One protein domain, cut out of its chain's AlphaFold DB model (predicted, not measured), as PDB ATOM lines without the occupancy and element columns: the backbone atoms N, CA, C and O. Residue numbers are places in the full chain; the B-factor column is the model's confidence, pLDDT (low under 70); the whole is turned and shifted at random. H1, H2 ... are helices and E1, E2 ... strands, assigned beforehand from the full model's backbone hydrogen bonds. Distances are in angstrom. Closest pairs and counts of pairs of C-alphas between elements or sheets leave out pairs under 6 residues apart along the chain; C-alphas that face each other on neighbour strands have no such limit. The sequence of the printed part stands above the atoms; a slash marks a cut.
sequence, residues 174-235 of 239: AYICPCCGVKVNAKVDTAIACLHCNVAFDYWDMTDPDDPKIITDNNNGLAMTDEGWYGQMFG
ATOM      1  N   ALA A 174       2.155   7.416  47.589       91.19
ATOM      2  CA  ALA A 174       2.647   8.639  48.204       91.19
ATOM      3  C   ALA A 174       3.740   9.281  47.364       91.19
ATOM      4  O   ALA A 174       4.437   8.615  46.603       91.19
ATOM      5  N   TYR A 175       3.904  10.583  47.547       94.38
ATOM      6  CA  TYR A 175       5.068  11.289  47.050       94.38
ATOM      7  C   TYR A 175       6.206  11.085  48.043       94.38
ATOM      8  O   TYR A 175       6.036  11.355  49.236       94.38
ATOM      9  N   ILE A 176       7.363  10.635  47.564       94.56
ATOM     10  CA  ILE A 176       8.559  10.417  48.381       94.56
ATOM     11  C   ILE A 176       9.732  11.166  47.748       94.56
ATOM     12  O   ILE A 176       9.960  11.085  46.543       94.56
ATOM     13  N   CYS A 177      10.466  11.930  48.555       95.94
ATOM     14  CA  CYS A 177      11.688  12.585  48.097       95.94
ATOM     15  C   CYS A 177      12.760  11.524  47.784       95.94
ATOM     16  O   CYS A 177      13.086  10.755  48.692       95.94
ATOM     17  N   PRO A 178      13.356  11.501  46.574       95.31
ATOM     18  CA  PRO A 178      14.353  10.497  46.187       95.31
ATOM     19  C   PRO A 178      15.639  10.537  47.016       95.31
ATOM     20  O   PRO A 178      16.296   9.514  47.143       95.31
ATOM     21  N   CYS A 179      15.994  11.675  47.614       94.00
ATOM     22  CA  CYS A 179      17.211  11.777  48.423       94.00
ATOM     23  C   CYS A 179      16.973  11.418  49.892       94.00
ATOM     24  O   CYS A 179      17.669  10.587  50.455       94.00
ATOM     25  N   CYS A 180      16.002  12.066  50.545       93.19
ATOM     26  CA  CYS A 180      15.859  11.991  52.006       93.19
ATOM     27  C   CYS A 180      14.696  11.122  52.494       93.19
ATOM     28  O   CYS A 180      14.474  11.033  53.700       93.19
ATOM     29  N   GLY A 181      13.901  10.543  51.589       92.19
ATOM     30  CA  GLY A 181      12.803   9.640  51.947       92.19
ATOM     31  C   GLY A 181      11.604  10.312  52.627       92.19
ATOM     32  O   GLY A 181      10.676   9.627  53.060       92.19
ATOM     33  N   VAL A 182      11.576  11.649  52.731       94.19
ATOM     34  CA  VAL A 182      10.414  12.379  53.265       94.19
ATOM     35  C   VAL A 182       9.175  12.018  52.451       94.19
ATOM     36  O   VAL A 182       9.188  12.111  51.226       94.19
ATOM     37  N   LYS A 183       8.101  11.640  53.151       93.56
ATOM     38  CA  LYS A 183       6.843  11.163  52.571       93.56
ATOM     39  C   LYS A 183       5.723  12.187  52.735       93.56
ATOM     40  O   LYS A 183       5.472  12.668  53.839       93.56
ATOM     41  N   VAL A 184       4.999  12.460  51.651       92.00
ATOM     42  CA  VAL A 184       3.845  13.368  51.613       92.00
ATOM     43  C   VAL A 184       2.684  12.711  50.864       92.00
ATOM     44  O   VAL A 184       2.868  12.088  49.821       92.00
ATOM     45  N   ASN A 185       1.465  12.880  51.381       89.62
ATOM     46  CA  ASN A 185       0.243  12.491  50.680       89.62
ATOM     47  C   ASN A 185      -0.384  13.727  50.025       89.62
ATOM     48  O   ASN A 185      -0.638  14.723  50.701       89.62
ATOM     49  N   ALA A 186      -0.654  13.651  48.725       88.69
ATOM     50  CA  ALA A 186      -1.282  14.714  47.947       88.69
ATOM     51  C   ALA A 186      -2.130  14.118  46.815       88.69
ATOM     52  O   ALA A 186      -2.123  12.906  46.598       88.69
ATOM     53  N   LYS A 187      -2.874  14.965  46.091       87.56
ATOM     54  CA  LYS A 187      -3.579  14.527  44.878       87.56
ATOM     55  C   LYS A 187      -2.558  14.094  43.821       87.56
ATOM     56  O   LYS A 187      -1.489  14.696  43.737       87.56
ATOM     57  N   VAL A 188      -2.908  13.099  43.008       84.94
ATOM     58  CA  VAL A 188      -2.114  12.713  41.828       84.94
ATOM     59  C   VAL A 188      -1.893  13.947  40.942       84.94
ATOM     60  O   VAL A 188      -2.755  14.826  40.895       84.94
ATOM     61  N   ASP A 189      -0.723  14.033  40.312       85.50
ATOM     62  CA  ASP A 189      -0.235  15.165  39.506       85.50
ATOM     63  C   ASP A 189       0.017  16.479  40.271       85.50
ATOM     64  O   ASP A 189       0.198  17.540  39.670       85.50
ATOM     65  N   THR A 190       0.082  16.442  41.607       91.50
ATOM     66  CA  THR A 190       0.558  17.601  42.379       91.50
ATOM     67  C   THR A 190       2.069  17.751  42.196       91.50
ATOM     68  O   THR A 190       2.826  16.833  42.505       91.50
ATOM     69  N   ALA A 191       2.525  18.923  41.749       92.62
ATOM     70  CA  ALA A 191       3.947  19.255  41.711       92.62
ATOM     71  C   ALA A 191       4.459  19.539  43.134       92.62
ATOM     72  O   ALA A 191       4.027  20.496  43.779       92.62
ATOM     73  N   ILE A 192       5.371  18.700  43.629       94.88
ATOM     74  CA  ILE A 192       5.938  18.789  44.980       94.88
ATOM     75  C   ILE A 192       7.459  18.745  44.871       94.88
ATOM     76  O   ILE A 192       8.011  17.899  44.171       94.88
ATOM     77  N   ALA A 193       8.133  19.640  45.591       96.25
ATOM     78  CA  ALA A 193       9.587  19.686  45.673       96.25
ATOM     79  C   ALA A 193      10.056  19.626  47.129       96.25
ATOM     80  O   ALA A 193       9.413  20.160  48.037       96.25
ATOM     81  N   CYS A 194      11.193  18.972  47.357       96.19
ATOM     82  CA  CYS A 194      11.856  18.919  48.648       96.19
ATOM     83  C   CYS A 194      12.785  20.115  48.766       96.19
ATOM     84  O   CYS A 194      13.812  20.158  48.103       96.19
ATOM     85  N   LEU A 195      12.467  21.072  49.635       96.00
ATOM     86  CA  LEU A 195      13.327  22.243  49.836       96.00
ATOM     87  C   LEU A 195      14.671  21.899  50.490       96.00
ATOM     88  O   LEU A 195      15.626  22.648  50.333       96.00
ATOM     89  N   HIS A 196      14.755  20.779  51.215       94.00
ATOM     90  CA  HIS A 196      16.007  20.340  51.830       94.00
ATOM     91  C   HIS A 196      16.997  19.805  50.789       94.00
ATOM     92  O   HIS A 196      18.163  20.178  50.803       94.00
ATOM     93  N   CYS A 197      16.515  18.962  49.874       95.06
ATOM     94  CA  CYS A 197      17.341  18.314  48.853       95.06
ATOM     95  C   CYS A 197      17.316  19.053  47.505       95.06
ATOM     96  O   CYS A 197      18.083  18.725  46.612       95.06
ATOM     97  N   ASN A 198      16.443  20.053  47.365       95.62
ATOM     98  CA  ASN A 198      16.205  20.832  46.151       95.62
ATOM     99  C   ASN A 198      15.875  19.979  44.907       95.62
ATOM    100  O   ASN A 198      16.330  20.267  43.803       95.62
ATOM    101  N   VAL A 199      15.067  18.932  45.095       95.56
ATOM    102  CA  VAL A 199      14.641  17.980  44.050       95.56
ATOM    103  C   VAL A 199      13.122  17.838  44.022       95.56
ATOM    104  O   VAL A 199      12.449  18.116  45.020       95.56
ATOM    105  N   ALA A 200      12.566  17.400  42.893       96.38
ATOM    106  CA  ALA A 200      11.157  17.026  42.820       96.38
ATOM    107  C   ALA A 200      10.917  15.735  43.620       96.38
ATOM    108  O   ALA A 200      11.816  14.916  43.780       96.38
ATOM    109  N   PHE A 201       9.710  15.535  44.139       97.00
ATOM    110  CA  PHE A 201       9.341  14.242  44.713       97.00
ATOM    111  C   PHE A 201       9.017  13.242  43.601       97.00
ATOM    112  O   PHE A 201       8.423  13.620  42.590       97.00
ATOM    113  N   ASP A 202       9.310  11.969  43.834       95.12
ATOM    114  CA  ASP A 202       8.832  10.868  43.000       95.12
ATOM    115  C   ASP A 202       7.497  10.358  43.539       95.12
ATOM    116  O   ASP A 202       7.199  10.485  44.730       95.12
ATOM    117  N   TYR A 203       6.681   9.769  42.673       94.50
ATOM    118  CA  TYR A 203       5.412   9.171  43.065       94.50
ATOM    119  C   TYR A 203       5.555   7.657  43.150       94.50
ATOM    120  O   TYR A 203       5.908   7.012  42.166       94.50
ATOM    121  N   TRP A 204       5.267   7.094  44.319       92.62
ATOM    122  CA  TRP A 204       5.498   5.689  44.639       92.62
ATOM    123  C   TRP A 204       4.198   4.953  44.930       92.62
ATOM    124  O   TRP A 204       3.284   5.494  45.555       92.62
ATOM    125  N   ASP A 205       4.151   3.691  44.526       88.88
ATOM    126  CA  ASP A 205       3.233   2.678  45.008       88.88
ATOM    127  C   ASP A 205       3.898   1.892  46.139       88.88
ATOM    128  O   ASP A 205       4.754   1.046  45.899       88.88
ATOM    129  N   MET A 206       3.495   2.161  47.379       84.62
ATOM    130  CA  MET A 206       3.980   1.421  48.548       84.62
ATOM    131  C   MET A 206       3.005   0.311  48.954       84.62
ATOM    132  O   MET A 206       2.976  -0.064  50.128       84.62
ATOM    133  N   THR A 207       2.123  -0.140  48.046       80.44
ATOM    134  CA  THR A 207       1.096  -1.163  48.337       80.44
ATOM    135  C   THR A 207       1.728  -2.430  48.897       80.44
ATOM    136  O   THR A 207       1.253  -2.936  49.921       80.44
ATOM    137  N   ASP A 208       2.830  -2.858  48.293       79.25
ATOM    138  CA  ASP A 208       3.707  -3.901  48.802       79.25
ATOM    139  C   ASP A 208       4.908  -3.249  49.520       79.25
ATOM    140  O   ASP A 208       5.657  -2.511  48.881       79.25
ATOM    141  N   PRO A 209       5.061  -3.413  50.848       75.00
ATOM    142  CA  PRO A 209       6.209  -2.868  51.565       75.00
ATOM    143  C   PRO A 209       7.523  -3.580  51.220       75.00
ATOM    144  O   PRO A 209       8.574  -2.980  51.432       75.00
ATOM    145  N   ASP A 210       7.460  -4.810  50.703       77.25
ATOM    146  CA  ASP A 210       8.630  -5.603  50.324       77.25
ATOM    147  C   ASP A 210       9.029  -5.367  48.851       77.25
ATOM    148  O   ASP A 210      10.153  -5.674  48.463       77.25
ATOM    149  N   ASP A 211       8.134  -4.784  48.040       81.94
ATOM    150  CA  ASP A 211       8.341  -4.446  46.619       81.94
ATOM    151  C   ASP A 211       7.713  -3.073  46.267       81.94
ATOM    152  O   ASP A 211       6.714  -2.995  45.534       81.94
ATOM    153  N   PRO A 212       8.230  -1.959  46.824       85.75
ATOM    154  CA  PRO A 212       7.718  -0.627  46.523       85.75
ATOM    155  C   PRO A 212       8.083  -0.208  45.092       85.75
ATOM    156  O   PRO A 212       9.228  -0.314  44.660       85.75
ATOM    157  N   LYS A 213       7.110   0.336  44.352       89.69
ATOM    158  CA  LYS A 213       7.269   0.649  42.920       89.69
ATOM    159  C   LYS A 213       7.209   2.132  42.655       89.69
ATOM    160  O   LYS A 213       6.255   2.796  43.051       89.69
ATOM    161  N   ILE A 214       8.164   2.651  41.895       91.00
ATOM    162  CA  ILE A 214       8.063   4.013  41.376       91.00
ATOM    163  C   ILE A 214       6.994   4.034  40.277       91.00
ATOM    164  O   ILE A 214       7.086   3.320  39.282       91.00
ATOM    165  N   ILE A 215       5.963   4.855  40.464       91.81
ATOM    166  CA  ILE A 215       4.931   5.142  39.459       91.81
ATOM    167  C   ILE A 215       5.398   6.283  38.552       91.81
ATOM    168  O   ILE A 215       5.185   6.251  37.343       91.81
ATOM    169  N   THR A 216       5.992   7.320  39.140       93.00
ATOM    170  CA  THR A 216       6.504   8.483  38.411       93.00
ATOM    171  C   THR A 216       7.846   8.878  38.987       93.00
ATOM    172  O   THR A 216       7.930   9.275  40.148       93.00
ATOM    173  N   ASP A 217       8.869   8.765  38.152       92.94
ATOM    174  CA  ASP A 217      10.233   9.168  38.446       92.94
ATOM    175  C   ASP A 217      10.484  10.551  37.845       92.94
ATOM    176  O   ASP A 217      10.474  10.722  36.624       92.94
ATOM    177  N   ASN A 218      10.669  11.547  38.703       93.94
ATOM    178  CA  ASN A 218      10.962  12.917  38.298       93.94
ATOM    179  C   ASN A 218      12.464  13.232  38.367       93.94
ATOM    180  O   ASN A 218      12.857  14.366  38.084       93.94
ATOM    181  N   ASN A 219      13.296  12.265  38.763       92.81
ATOM    182  CA  ASN A 219      14.690  12.485  39.136       92.81
ATOM    183  C   ASN A 219      15.653  11.451  38.528       92.81
ATOM    184  O   ASN A 219      16.769  11.301  39.018       92.81
ATOM    185  N   ASN A 220      15.262  10.784  37.436       92.00
ATOM    186  CA  ASN A 220      16.098   9.865  36.652       92.00
ATOM    187  C   ASN A 220      16.748   8.751  37.494       92.00
ATOM    188  O   ASN A 220      17.945   8.492  37.382       92.00
ATOM    189  N   GLY A 221      15.968   8.113  38.357       90.62
ATOM    190  CA  GLY A 221      16.388   6.957  39.139       90.62
ATOM    191  C   GLY A 221      17.171   7.306  40.398       90.62
ATOM    192  O   GLY A 221      17.657   6.396  41.064       90.62
ATOM    193  N   LEU A 222      17.266   8.591  40.764       92.00
ATOM    194  CA  LEU A 222      18.049   9.065  41.911       92.00
ATOM    195  C   LEU A 222      17.765   8.283  43.198       92.00
ATOM    196  O   LEU A 222      18.695   7.975  43.934       92.00
ATOM    197  N   ALA A 223      16.510   7.905  43.451       90.75
ATOM    198  CA  ALA A 223      16.148   7.137  44.638       90.75
ATOM    199  C   ALA A 223      16.875   5.784  44.757       90.75
ATOM    200  O   ALA A 223      17.158   5.363  45.877       90.75
ATOM    201  N   MET A 224      17.179   5.134  43.628       90.38
ATOM    202  CA  MET A 224      17.813   3.810  43.563       90.38
ATOM    203  C   MET A 224      19.345   3.863  43.624       90.38
ATOM    204  O   MET A 224      19.990   2.825  43.721       90.38
ATOM    205  N   THR A 225      19.933   5.057  43.551       91.19
ATOM    206  CA  THR A 225      21.385   5.244  43.660       91.19
ATOM    207  C   THR A 225      21.855   5.144  45.112       91.19
ATOM    208  O   THR A 225      21.055   5.182  46.047       91.19
ATOM    209  N   ASP A 226      23.167   5.085  45.315       88.81
ATOM    210  CA  ASP A 226      23.818   5.186  46.625       88.81
ATOM    211  C   ASP A 226      23.595   6.550  47.312       88.81
ATOM    212  O   ASP A 226      23.672   6.665  48.538       88.81
ATOM    213  N   GLU A 227      23.256   7.587  46.547       87.00
ATOM    214  CA  GLU A 227      22.836   8.899  47.056       87.00
ATOM    215  C   GLU A 227      21.332   8.968  47.391       87.00
ATOM    216  O   GLU A 227      20.874   9.916  48.037       87.00
ATOM    217  N   GLY A 228      20.558   7.972  46.956       90.38
ATOM    218  CA  GLY A 228      19.114   7.898  47.121       90.38
ATOM    219  C   GLY A 228      18.676   7.190  48.399       90.38
ATOM    220  O   GLY A 228      19.354   6.306  48.918       90.38
ATOM    221  N   TRP A 229      17.488   7.537  48.899       90.19
ATOM    222  CA  TRP A 229      16.961   6.945  50.135       90.19
ATOM    223  C   TRP A 229      16.769   5.425  50.026       90.19
ATOM    224  O   TRP A 229      16.940   4.722  51.022       90.19
ATOM    225  N   TYR A 230      16.399   4.925  48.840       88.38
ATOM    226  CA  TYR A 230      16.103   3.511  48.625       88.38
ATOM    227  C   TYR A 230      17.394   2.701  48.512       88.38
ATOM    228  O   TYR A 230      17.561   1.733  49.253       88.38
ATOM    229  N   GLY A 231      18.346   3.146  47.682       86.31
ATOM    230  CA  GLY A 231      19.657   2.498  47.562       86.31
ATOM    231  C   GLY A 231      20.448   2.507  48.876       86.31
ATOM    232  O   GLY A 231      21.087   1.515  49.222       86.31
ATOM    233  N   GLN A 232      20.328   3.562  49.691       86.50
ATOM    234  CA  GLN A 232      20.924   3.599  51.035       86.50
ATOM    235  C   GLN A 232      20.286   2.614  52.023       86.50
ATOM    236  O   GLN A 232      20.965   2.137  52.932       86.50
ATOM    237  N   MET A 233      18.987   2.329  51.888       83.38
ATOM    238  CA  MET A 233      18.268   1.420  52.787       83.38
ATOM    239  C   MET A 233      18.420  -0.051  52.402       83.38
ATOM    240  O   MET A 233      18.561  -0.892  53.290       83.38
ATOM    241  N   PHE A 234      18.354  -0.361  51.108       82.50
ATOM    242  CA  PHE A 234      18.252  -1.735  50.609       82.50
ATOM    243  C   PHE A 234      19.502  -2.212  49.859       82.50
ATOM    244  O   PHE A 234      19.602  -3.396  49.552       82.50
ATOM    245  N   GLY A 235      20.479  -1.328  49.646       74.94
ATOM    246  CA  GLY A 235      21.630  -1.580  48.787       74.94
ATOM    247  C   GLY A 235      21.342  -1.193  47.338       74.94
ATOM    248  O   GLY A 235      20.190  -1.094  46.918       74.94
TER     249      GLY A 235
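What this domain is: This is residues 174 to 235 of the 239 residues of the protein "SprT-like domain-containing protein" of Lachnospiraceae bacterium (UniProt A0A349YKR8). This domain has little regular structure: a small antiparallel sheet of three short strands, a meander in which each is the neighbour of the one before, in order E1 - E2 - E3, with a long loop whose residues 183 to 184 run beside E1, and short helix H1 off the sheet. The printed part has 62 residues, 17 in named elements, E1 E2 E3 H1 along the chain, mixed in class. It is compact, radius of gyration of the C-alphas 10.6 A, spanning 29 by 26 by 17 A.

Where its parts are: E2, residues 202 to 205, measures 10.1 A from first to last C-alpha; E3, residues 213 to 216, 9.1 A; E1, residues 174 to 176, 6.2 A, from C-alpha 174 at (2.647, 8.639, 48.204). H1, residues 229 to 234, measures 8.8 A, to C-alpha 234 at (18.252, -1.735, 50.609).

How they stand to each other: Hairpin E1 and E2 is antiparallel at 135 degrees; N 176 and O 202, 2.8 A, are within hydrogen-bond range. Hairpin E2 and E3 is antiparallel at 137 degrees, with N 205 and O 213 within range at 2.7 A. H1, with every O i to N i+4 pair within range, is apart from E1 and E2.

The domain as a whole: The C-alphas farthest apart, Lys 187 and Gly 235, are 30.2 A apart. Links E1 to E2 and E3 to H1 are long. The printed part has no cut; no printed residue is under 70 in pLDDT.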